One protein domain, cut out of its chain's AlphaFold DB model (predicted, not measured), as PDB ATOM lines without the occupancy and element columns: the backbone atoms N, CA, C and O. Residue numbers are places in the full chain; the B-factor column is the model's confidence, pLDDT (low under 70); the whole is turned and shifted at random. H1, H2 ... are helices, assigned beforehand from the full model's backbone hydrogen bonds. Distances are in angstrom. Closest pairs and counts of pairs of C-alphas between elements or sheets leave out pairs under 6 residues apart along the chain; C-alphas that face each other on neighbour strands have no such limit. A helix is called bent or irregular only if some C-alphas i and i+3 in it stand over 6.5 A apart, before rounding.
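Overview. This is residues 412 to 475 and 487 to 503 of the 689 residues of an uncharacterized protein of viral metagenome (UniProt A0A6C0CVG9). A rounded, compact cluster of helices has H1, H3, H5 and H6 meeting in a ring: H6, the longest, packs on H1 at a slant and makes a corner with H5 near Tyr 462, while H3 bridges H1 and H5. Short H2 packs on H1, and H4 runs beside H6. The printed part has 81 residues, with six named helices, H1 to H6 in chain order, and no named strand: all helix. The radius of gyration of the C-alphas is 12.7 A, and the spans are 34 by 32 by 22 A.

Arrangement. H6, residues 487 to 503, touches H1, residues 412 to 422, opposite ways at a steep tilt of 39 degrees; C-alphas 417 and 497 are closest, 5.8 A. H6 touches H4, residues 454 to 459, opposite ways at a shallow tilt of 10 degrees; C-alphas 457 and 495 are closest, 6.9 A. With residues 487 to 491 alone, H6 touches H5, residues 462 to 472, about perpendicular at 82 degrees; C-alphas 462 and 487 are closest, 5.6 A. H3, residues 439 to 447, touches H1, with C-alphas 415 and 441 closest at 7.2 A, and H5, with C-alphas 447 and 465 closest at 6.8 A. H2, residues 432 to 436, touches H1; C-alphas 415 and 432 are closest, 5.7 A. H3 and H6 are apart. Each O i to N i+4 pair is within hydrogen-bond range in H1, H2, H3 and H5, against 11 of 13 in H6 and 0 of 2 in H4, where 2 of 3 O i to N i+3 pairs are.

Along the chain. H6 spans 22.1 A, ending at C-alpha 503 (-12.103, 19.378, 23.679). H1 and H5 span 15.1 A each; H1 begins at C-alpha 412 (-16.027, 7.513, 28.202). H4 is irregular, but only just: C-alphas 455 and 458 are 6.6 A apart.

Size, cuts and confidence. C-alphas 475 and 503 are the two farthest apart, 36.7 A. Residues 476 to 486 are cut out, with 22.2 A between C-alphas 475 and 487. Of the links printed whole, none is long. The pLDDT is under 70 at residues 423 to 427, 450, 452 to 455 and 472 to 475.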
ATOM      1  N   ASP A 412     -14.766   7.308  28.921       90.06
ATOM      2  CA  ASP A 412     -16.027   7.513  28.202       90.06
ATOM      3  C   ASP A 412     -15.813   8.234  26.871       90.06
ATOM      4  O   ASP A 412     -16.375   7.818  25.864       90.06
ATOM      5  N   CYS A 413     -14.968   9.268  26.838       90.44
ATOM      6  CA  CYS A 413     -14.728  10.020  25.608       90.44
ATOM      7  C   CYS A 413     -13.989   9.175  24.563       90.44
ATOM      8  O   CYS A 413     -14.355   9.158  23.390       90.44
ATOM      9  N   LEU A 414     -12.982   8.410  24.999       90.31
ATOM     10  CA  LEU A 414     -12.280   7.478  24.121       90.31
ATOM     11  C   LEU A 414     -13.222   6.374  23.604       90.31
ATOM     12  O   LEU A 414     -13.128   5.986  22.440       90.31
ATOM     13  N   ALA A 415     -14.142   5.886  24.444       88.88
ATOM     14  CA  ALA A 415     -15.108   4.855  24.066       88.88
ATOM     15  C   ALA A 415     -16.168   5.388  23.092       88.88
ATOM     16  O   ALA A 415     -16.505   4.686  22.143       88.88
ATOM     17  N   GLU A 416     -16.651   6.623  23.282       90.44
ATOM     18  CA  GLU A 416     -17.546   7.316  22.343       90.44
ATOM     19  C   GLU A 416     -16.884   7.450  20.961       90.44
ATOM     20  O   GLU A 416     -17.464   7.026  19.964       90.44
ATOM     21  N   CYS A 417     -15.630   7.912  20.898       91.25
ATOM     22  CA  CYS A 417     -14.918   8.036  19.622       91.25
ATOM     23  C   CYS A 417     -14.656   6.697  18.923       91.25
ATOM     24  O   CYS A 417     -14.656   6.616  17.694       91.25
ATOM     25  N   LEU A 418     -14.455   5.625  19.690       86.75
ATOM     26  CA  LEU A 418     -14.346   4.278  19.134       86.75
ATOM     27  C   LEU A 418     -15.702   3.705  18.713       86.75
ATOM     28  O   LEU A 418     -15.760   2.930  17.762       86.75
ATOM     29  N   LYS A 419     -16.797   4.093  19.369       87.44
ATOM     30  CA  LYS A 419     -18.149   3.702  18.960       87.44
ATOM     31  C   LYS A 419     -18.487   4.260  17.586       87.44
ATOM     32  O   LYS A 419     -18.913   3.508  16.714       87.44
ATOM     33  N   ASP A 420     -18.223   5.546  17.379       83.19
ATOM     34  CA  ASP A 420     -18.445   6.206  16.090       83.19
ATOM     35  C   ASP A 420     -17.601   5.586  14.970       83.19
ATOM     36  O   ASP A 420     -18.022   5.551  13.813       83.19
ATOM     37  N   PHE A 421     -16.447   5.014  15.319       79.44
ATOM     38  CA  PHE A 421     -15.655   4.211  14.397       79.44
ATOM     39  C   PHE A 421     -16.343   2.890  14.018       79.44
ATOM     40  O   PHE A 421     -16.546   2.623  12.830       79.44
ATOM     41  N   PHE A 422     -16.725   2.076  15.007       75.44
ATOM     42  CA  PHE A 422     -17.299   0.749  14.755       75.44
ATOM     43  C   PHE A 422     -18.700   0.795  14.126       75.44
ATOM     44  O   PHE A 422     -19.049  -0.123  13.387       75.44
ATOM     45  N   ASN A 423     -19.457   1.880  14.320       68.69
ATOM     46  CA  ASN A 423     -20.798   2.072  13.749       68.69
ATOM     47  C   ASN A 423     -20.837   2.083  12.206       68.69
ATOM     48  O   ASN A 423     -21.915   2.001  11.620       68.69
ATOM     49  N   THR A 424     -19.693   2.186  11.520       58.09
ATOM     50  CA  THR A 424     -19.660   2.090  10.048       58.09
ATOM     51  C   THR A 424     -19.655   0.652   9.518       58.09
ATOM     52  O   THR A 424     -19.977   0.453   8.349       58.09
ATOM     53  N   GLU A 425     -19.366  -0.350  10.359       57.28
ATOM     54  CA  GLU A 425     -19.268  -1.759   9.937       57.28
ATOM     55  C   GLU A 425     -19.960  -2.765  10.878       57.28
ATOM     56  O   GLU A 425     -20.185  -3.909  10.483       57.28
ATOM     57  N   ILE A 426     -20.323  -2.377  12.107       56.59
ATOM     58  CA  ILE A 426     -20.860  -3.284  13.132       56.59
ATOM     59  C   ILE A 426     -22.072  -2.642  13.826       56.59
ATOM     60  O   ILE A 426     -22.093  -1.442  14.074       56.59
ATOM     61  N   ASP A 427     -23.078  -3.477  14.102       61.97
ATOM     62  CA  ASP A 427     -24.352  -3.218  14.792       61.97
ATOM     63  C   ASP A 427     -24.379  -1.949  15.677       61.97
ATOM     64  O   ASP A 427     -23.681  -1.858  16.690       61.97
ATOM     65  N   ASN A 428     -25.261  -0.998  15.335       71.88
ATOM     66  CA  ASN A 428     -25.458   0.286  16.033       71.88
ATOM     67  C   ASN A 428     -25.818   0.145  17.531       71.88
ATOM     68  O   ASN A 428     -25.887   1.138  18.260       71.88
ATOM     69  N   ASN A 429     -26.066  -1.080  17.998       80.50
ATOM     70  CA  ASN A 429     -26.470  -1.393  19.364       80.50
ATOM     71  C   ASN A 429     -25.309  -1.655  20.340       80.50
ATOM     72  O   ASN A 429     -25.574  -1.941  21.507       80.50
ATOM     73  N   ILE A 430     -24.039  -1.554  19.923       81.56
ATOM     74  CA  ILE A 430     -22.912  -1.767  20.849       81.56
ATOM     75  C   ILE A 430     -22.898  -0.679  21.940       81.56
ATOM     76  O   ILE A 430     -22.830   0.524  21.665       81.56
ATOM     77  N   ASP A 431     -22.955  -1.104  23.202       86.62
ATOM     78  CA  ASP A 431     -22.858  -0.223  24.370       86.62
ATOM     79  C   ASP A 431     -21.410   0.261  24.584       86.62
ATOM     80  O   ASP A 431     -20.450  -0.491  24.401       86.62
ATOM     81  N   ILE A 432     -21.232   1.510  25.030       85.94
ATOM     82  CA  ILE A 432     -19.907   2.101  25.291       85.94
ATOM     83  C   ILE A 432     -19.116   1.293  26.327       85.94
ATOM     84  O   ILE A 432     -17.891   1.217  26.249       85.94
ATOM     85  N   ASN A 433     -19.796   0.629  27.266       86.19
ATOM     86  CA  ASN A 433     -19.128  -0.219  28.249       86.19
ATOM     87  C   ASN A 433     -18.569  -1.498  27.623       86.19
ATOM     88  O   ASN A 433     -17.518  -1.961  28.053       86.19
ATOM     89  N   GLN A 434     -19.204  -2.029  26.575       83.06
ATOM     90  CA  GLN A 434     -18.663  -3.166  25.828       83.06
ATOM     91  C   GLN A 434     -17.392  -2.757  25.073       83.06
ATOM     92  O   GLN A 434     -16.406  -3.488  25.099       83.06
ATOM     93  N   ILE A 435     -17.353  -1.548  24.507       83.62
ATOM     94  CA  ILE A 435     -16.168  -1.014  23.811       83.62
ATOM     95  C   ILE A 435     -14.972  -0.876  24.755       83.62
ATOM     96  O   ILE A 435     -13.854  -1.217  24.375       83.62
ATOM     97  N   LYS A 436     -15.189  -0.456  26.008       86.88
ATOM     98  CA  LYS A 436     -14.116  -0.366  27.016       86.88
ATOM     99  C   LYS A 436     -13.442  -1.707  27.313       86.88
ATOM    100  O   LYS A 436     -12.304  -1.729  27.777       86.88
ATOM    101  N   THR A 437     -14.124  -2.820  27.042       81.94
ATOM    102  CA  THR A 437     -13.562  -4.169  27.209       81.94
ATOM    103  C   THR A 437     -12.743  -4.635  26.004       81.94
ATOM    104  O   THR A 437     -12.050  -5.648  26.094       81.94
ATOM    105  N   PHE A 438     -12.781  -3.916  24.877       84.12
ATOM    106  CA  PHE A 438     -12.065  -4.333  23.677       84.12
ATOM    107  C   PHE A 438     -10.549  -4.175  23.863       84.12
ATOM    108  O   PHE A 438     -10.090  -3.135  24.342       84.12
ATOM    109  N   PRO A 439      -9.732  -5.144  23.407       80.50
ATOM    110  CA  PRO A 439      -8.276  -5.036  23.487       80.50
ATOM    111  C   PRO A 439      -7.731  -3.746  22.859       80.50
ATOM    112  O   PRO A 439      -6.822  -3.125  23.407       80.50
ATOM    113  N   LEU A 440      -8.326  -3.299  21.746       80.56
ATOM    114  CA  LEU A 440      -7.953  -2.050  21.078       80.56
ATOM    115  C   LEU A 440      -8.146  -0.820  21.982       80.56
ATOM    116  O   LEU A 440      -7.283   0.054  21.998       80.56
ATOM    117  N   PHE A 441      -9.228  -0.776  22.766       87.38
ATOM    118  CA  PHE A 441      -9.487   0.307  23.718       87.38
ATOM    119  C   PHE A 441      -8.380   0.386  24.775       87.38
ATOM    120  O   PHE A 441      -7.852   1.463  25.041       87.38
ATOM    121  N   LEU A 442      -7.966  -0.758  25.328       81.75
ATOM    122  CA  LEU A 442      -6.895  -0.817  26.327       81.75
ATOM    123  C   LEU A 442      -5.540  -0.373  25.753       81.75
ATOM    124  O   LEU A 442      -4.793   0.339  26.430       81.75
ATOM    125  N   TYR A 443      -5.237  -0.727  24.498       81.75
ATOM    126  CA  TYR A 443      -4.027  -0.248  23.821       81.75
ATOM    127  C   TYR A 443      -4.051   1.262  23.602       81.75
ATOM    128  O   TYR A 443      -3.056   1.925  23.887       81.75
ATOM    129  N   LEU A 444      -5.177   1.815  23.147       84.94
ATOM    130  CA  LEU A 444      -5.329   3.257  22.948       84.94
ATOM    131  C   LEU A 444      -5.253   4.015  24.274       84.94
ATOM    132  O   LEU A 444      -4.509   4.986  24.378       84.94
ATOM    133  N   LYS A 445      -5.924   3.522  25.321       85.88
ATOM    134  CA  LYS A 445      -5.847   4.090  26.671       85.88
ATOM    135  C   LYS A 445      -4.408   4.132  27.178       85.88
ATOM    136  O   LYS A 445      -3.952   5.165  27.657       85.88
ATOM    137  N   SER A 446      -3.668   3.032  27.037       79.81
ATOM    138  CA  SER A 446      -2.262   2.995  27.444       79.81
ATOM    139  C   SER A 446      -1.375   3.901  26.587       79.81
ATOM    140  O   SER A 446      -0.407   4.450  27.108       79.81
ATOM    141  N   TYR A 447      -1.676   4.040  25.296       84.94
ATOM    142  CA  TYR A 447      -0.907   4.853  24.355       84.94
ATOM    143  C   TYR A 447      -1.097   6.363  24.562       84.94
ATOM    144  O   TYR A 447      -0.167   7.133  24.319       84.94
ATOM    145  N   PHE A 448      -2.277   6.778  25.031       84.62
ATOM    146  CA  PHE A 448      -2.598   8.171  25.347       84.62
ATOM    147  C   PHE A 448      -2.391   8.536  26.829       84.62
ATOM    148  O   PHE A 448      -2.645   9.671  27.220       84.62
ATOM    149  N   ASN A 449      -1.908   7.608  27.662       79.25
ATOM    150  CA  ASN A 449      -1.741   7.819  29.108       79.25
ATOM    151  C   ASN A 449      -0.681   8.885  29.470       79.25
ATOM    152  O   ASN A 449      -0.660   9.395  30.585       79.25
ATOM    153  N   ASP A 450       0.211   9.207  28.539       69.19
ATOM    154  CA  ASP A 450       1.243  10.246  28.631       69.19
ATOM    155  C   ASP A 450       0.827  11.570  27.960       69.19
ATOM    156  O   ASP A 450       1.631  12.498  27.882       69.19
ATOM    157  N   VAL A 451      -0.410  11.685  27.463       73.44
ATOM    158  CA  VAL A 451      -0.936  12.949  26.932       73.44
ATOM    159  C   VAL A 451      -1.350  13.833  28.101       73.44
ATOM    160  O   VAL A 451      -2.443  13.721  28.657       73.44
ATOM    161  N   TYR A 452      -0.432  14.720  28.480       52.31
ATOM    162  CA  TYR A 452      -0.623  15.656  29.581       52.31
ATOM    163  C   TYR A 452      -1.604  16.781  29.220       52.31
ATOM    164  O   TYR A 452      -2.434  17.147  30.049       52.31
ATOM    165  N   ASN A 453      -1.561  17.286  27.980       60.72
ATOM    166  CA  ASN A 453      -2.493  18.292  27.467       60.72
ATOM    167  C   ASN A 453      -3.098  17.857  26.128       60.72
ATOM    168  O   ASN A 453      -2.423  17.243  25.310       60.72
ATOM    169  N   MET A 454      -4.339  18.262  25.839       65.88
ATOM    170  CA  MET A 454      -4.979  17.967  24.544       65.88
ATOM    171  C   MET A 454      -4.222  18.563  23.347       65.88
ATOM    172  O   MET A 454      -4.277  18.015  22.256       65.88
ATOM    173  N   ASN A 455      -3.427  19.616  23.555       65.38
ATOM    174  CA  ASN A 455      -2.549  20.177  22.521       65.38
ATOM    175  C   ASN A 455      -1.386  19.242  22.136       65.38
ATOM    176  O   ASN A 455      -0.690  19.534  21.170       65.38
ATOM    177  N   ASP A 456      -1.157  18.160  22.891       76.62
ATOM    178  CA  ASP A 456      -0.165  17.125  22.597       76.62
ATOM    179  C   ASP A 456      -0.760  15.947  21.797       76.62
ATOM    180  O   ASP A 456      -0.010  15.061  21.389       76.62
ATOM    181  N   LEU A 457      -2.079  15.928  21.528       77.62
ATOM    182  CA  LEU A 457      -2.723  14.917  20.669       77.62
ATOM    183  C   LEU A 457      -2.112  14.896  19.264       77.62
ATOM    184  O   LEU A 457      -1.869  13.827  18.720       77.62
ATOM    185  N   ASN A 458      -1.773  16.062  18.717       76.44
ATOM    186  CA  ASN A 458      -1.122  16.196  17.409       76.44
ATOM    187  C   ASN A 458       0.310  15.624  17.356       76.44
ATOM    188  O   ASN A 458       0.871  15.477  16.272       76.44
ATOM    189  N   LYS A 459       0.915  15.301  18.509       79.75
ATOM    190  CA  LYS A 459       2.213  14.613  18.602       79.75
ATOM    191  C   LYS A 459       2.064  13.094  18.556       79.75
ATOM    192  O   LYS A 459       3.070  12.391  18.556       79.75
ATOM    193  N   LYS A 460       0.834  12.583  18.565       82.69
ATOM    194  CA  LYS A 460       0.524  11.161  18.461       82.69
ATOM    195  C   LYS A 460       0.189  10.853  17.009       82.69
ATOM    196  O   LYS A 460      -0.735  11.433  16.455       82.69
ATOM    197  N   SER A 461       0.928   9.926  16.407       84.12
ATOM    198  CA  SER A 461       0.664   9.457  15.044       84.12
ATOM    199  C   SER A 461       0.239   7.994  15.028       84.12
ATOM    200  O   SER A 461       0.532   7.237  15.963       84.12
ATOM    201  N   TYR A 462      -0.396   7.566  13.939       78.81
ATOM    202  CA  TYR A 462      -0.664   6.152  13.687       78.81
ATOM    203  C   TYR A 462       0.616   5.313  13.680       78.81
ATOM    204  O   TYR A 462       0.619   4.180  14.151       78.81
ATOM    205  N   ILE A 463       1.717   5.865  13.157       79.00
ATOM    206  CA  ILE A 463       3.009   5.171  13.088       79.00
ATOM    207  C   ILE A 463       3.518   4.879  14.499       79.00
ATOM    208  O   ILE A 463       3.926   3.756  14.791       79.00
ATOM    209  N   ASP A 464       3.442   5.869  15.384       81.69
ATOM    210  CA  ASP A 464       3.865   5.735  16.776       81.69
ATOM    211  C   ASP A 464       2.956   4.775  17.550       81.69
ATOM    212  O   ASP A 464       3.445   3.969  18.344       81.69
ATOM    213  N   PHE A 465       1.648   4.798  17.274       79.06
ATOM    214  CA  PHE A 465       0.699   3.835  17.830       79.06
ATOM    215  C   PHE A 465       0.986   2.412  17.344       79.06
ATOM    216  O   PHE A 465       1.041   1.481  18.146       79.06
ATOM    217  N   PHE A 466       1.230   2.226  16.048       76.06
ATOM    218  CA  PHE A 466       1.551   0.925  15.471       76.06
ATOM    219  C   PHE A 466       2.872   0.380  16.025       76.06
ATOM    220  O   PHE A 466       2.945  -0.784  16.413       76.06
ATOM    221  N   GLU A 467       3.904   1.219  16.151       78.88
ATOM    222  CA  GLU A 467       5.165   0.849  16.800       78.88
ATOM    223  C   GLU A 467       4.984   0.539  18.290       78.88
ATOM    224  O   GLU A 467       5.606  -0.392  18.807       78.88
ATOM    225  N   PHE A 468       4.111   1.269  18.988       80.12
ATOM    226  CA  PHE A 468       3.738   0.979  20.370       80.12
ATOM    227  C   PHE A 468       3.058  -0.394  20.491       80.12
ATOM    228  O   PHE A 468       3.470  -1.215  21.312       80.12
ATOM    229  N   VAL A 469       2.075  -0.692  19.637       71.69
ATOM    230  CA  VAL A 469       1.398  -1.996  19.593       71.69
ATOM    231  C   VAL A 469       2.386  -3.108  19.226       71.69
ATOM    232  O   VAL A 469       2.394  -4.153  19.876       71.69
ATOM    233  N   ARG A 470       3.274  -2.879  18.250       75.06
ATOM    234  CA  ARG A 470       4.300  -3.839  17.815       75.06
ATOM    235  C   ARG A 470       5.285  -4.173  18.933       75.06
ATOM    236  O   ARG A 470       5.556  -5.349  19.165       75.06
ATOM    237  N   LYS A 471       5.783  -3.162  19.654       77.06
ATOM    238  CA  LYS A 471       6.685  -3.341  20.808       77.06
ATOM    239  C   LYS A 471       6.022  -4.097  21.959       77.06
ATOM    240  O   LYS A 471       6.707  -4.818  22.675       77.06
ATOM    241  N   ASN A 472       4.709  -3.950  22.126       68.00
ATOM    242  CA  ASN A 472       3.960  -4.610  23.195       68.00
ATOM    243  C   ASN A 472       3.431  -6.008  22.812       68.00
ATOM    244  O   ASN A 472       3.078  -6.781  23.700       68.00
ATOM    245  N   ASN A 473       3.431  -6.376  21.525       68.69
ATOM    246  CA  ASN A 473       2.972  -7.678  21.015       68.69
ATOM    247  C   ASN A 473       4.117  -8.601  20.557       68.69
ATOM    248  O   ASN A 473       4.011  -9.222  19.502       68.69
ATOM    249  N   ASN A 474       5.196  -8.696  21.348       55.06
ATOM    250  CA  ASN A 474       6.389  -9.546  21.150       55.06
ATOM    251  C   ASN A 474       6.136 -10.887  20.412       55.06
ATOM    252  O   ASN A 474       6.015 -11.929  21.051       55.06
ATOM    253  N   GLY A 475       6.109 -10.892  19.073       50.53
ATOM    254  CA  GLY A 475       5.987 -12.146  18.318       50.53
ATOM    255  C   GLY A 475       5.385 -12.097  16.916       50.53
ATOM    256  O   GLY A 475       5.516 -13.083  16.197       50.53
ATOM    257  N   ARG A 487      -3.974   4.426   8.433       75.44
ATOM    258  CA  ARG A 487      -3.254   5.655   8.787       75.44
ATOM    259  C   ARG A 487      -4.161   6.875   8.677       75.44
ATOM    260  O   ARG A 487      -4.304   7.609   9.649       75.44
ATOM    261  N   ASP A 488      -4.811   7.054   7.528       75.88
ATOM    262  CA  ASP A 488      -5.743   8.161   7.309       75.88
ATOM    263  C   ASP A 488      -6.896   8.110   8.314       75.88
ATOM    264  O   ASP A 488      -7.394   9.148   8.746       75.88
ATOM    265  N   PHE A 489      -7.304   6.910   8.725       73.81
ATOM    266  CA  PHE A 489      -8.300   6.710   9.762       73.81
ATOM    267  C   PHE A 489      -7.824   7.208  11.137       73.81
ATOM    268  O   PHE A 489      -8.508   8.011  11.774       73.81
ATOM    269  N   PHE A 490      -6.665   6.757  11.609       82.00
ATOM    270  CA  PHE A 490      -6.187   7.133  12.936       82.00
ATOM    271  C   PHE A 490      -5.848   8.624  13.003       82.00
ATOM    272  O   PHE A 490      -6.340   9.318  13.892       82.00
ATOM    273  N   ASP A 491      -5.084   9.119  12.026       77.88
ATOM    274  CA  ASP A 491      -4.590  10.494  12.024       77.88
ATOM    275  C   ASP A 491      -5.717  11.507  11.732       77.88
ATOM    276  O   ASP A 491      -5.736  12.575  12.338       77.88
ATOM    277  N   ASN A 492      -6.707  11.182  10.877       79.62
ATOM    278  CA  ASN A 492      -7.745  12.151  10.480       79.62
ATOM    279  C   ASN A 492      -9.134  11.928  11.093       79.62
ATOM    280  O   ASN A 492      -9.932  12.867  11.091       79.62
ATOM    281  N   LYS A 493      -9.478  10.723  11.574       84.94
ATOM    282  CA  LYS A 493     -10.802  10.448  12.172       84.94
ATOM    283  C   LYS A 493     -10.736  10.269  13.680       84.94
ATOM    284  O   LYS A 493     -11.520  10.902  14.374       84.94
ATOM    285  N   LEU A 494      -9.819   9.446  14.194       86.38
ATOM    286  CA  LEU A 494      -9.744   9.207  15.638       86.38
ATOM    287  C   LEU A 494      -9.212  10.434  16.384       86.38
ATOM    288  O   LEU A 494      -9.866  10.896  17.314       86.38
ATOM    289  N   ILE A 495      -8.073  10.991  15.954       85.50
ATOM    290  CA  ILE A 495      -7.524  12.216  16.559       85.50
ATOM    291  C   ILE A 495      -8.527  13.363  16.441       85.50
ATOM    292  O   ILE A 495      -8.831  14.008  17.439       85.50
ATOM    293  N   LYS A 496      -9.137  13.535  15.266       86.00
ATOM    294  CA  LYS A 496     -10.167  14.554  15.055       86.00
ATOM    295  C   LYS A 496     -11.410  14.341  15.922       86.00
ATOM    296  O   LYS A 496     -11.938  15.307  16.450       86.00
ATOM    297  N   CYS A 497     -11.863  13.102  16.128       89.81
ATOM    298  CA  CYS A 497     -12.956  12.827  17.059       89.81
ATOM    299  C   CYS A 497     -12.576  13.207  18.492       89.81
ATOM    300  O   CYS A 497     -13.363  13.848  19.182       89.81
ATOM    301  N   LEU A 498     -11.366  12.856  18.938       87.06
ATOM    302  CA  LEU A 498     -10.884  13.229  20.268       87.06
ATOM    303  C   LEU A 498     -10.794  14.753  20.413       87.06
ATOM    304  O   LEU A 498     -11.152  15.292  21.459       87.06
ATOM    305  N   GLU A 499     -10.391  15.458  19.357       84.19
ATOM    306  CA  GLU A 499     -10.431  16.916  19.312       84.19
ATOM    307  C   GLU A 499     -11.874  17.440  19.392       84.19
ATOM    308  O   GLU A 499     -12.216  18.195  20.299       84.19
ATOM    309  N   ASP A 500     -12.766  16.986  18.519       84.25
ATOM    310  CA  ASP A 500     -14.125  17.512  18.408       84.25
ATOM    311  C   ASP A 500     -14.995  17.182  19.637       84.25
ATOM    312  O   ASP A 500     -15.694  18.061  20.154       84.25
ATOM    313  N   HIS A 501     -14.928  15.948  20.147       82.38
ATOM    314  CA  HIS A 501     -15.779  15.449  21.232       82.38
ATOM    315  C   HIS A 501     -15.188  15.657  22.629       82.38
ATOM    316  O   HIS A 501     -15.947  15.932  23.566       82.38
ATOM    317  N   CYS A 502     -13.863  15.559  22.795       82.50
ATOM    318  CA  CYS A 502     -13.245  15.687  24.117       82.50
ATOM    319  C   CYS A 502     -12.799  17.123  24.437       82.50
ATOM    320  O   CYS A 502     -12.740  17.468  25.619       82.50
ATOM    321  N   ILE A 503     -12.526  17.980  23.439       74.44
ATOM    322  CA  ILE A 503     -12.103  19.378  23.679       74.44
ATOM    323  C   ILE A 503     -13.309  20.317  23.845       74.44
ATOM    324  O   ILE A 503     -13.275  21.211  24.693       74.44
TER     325      ILE A 503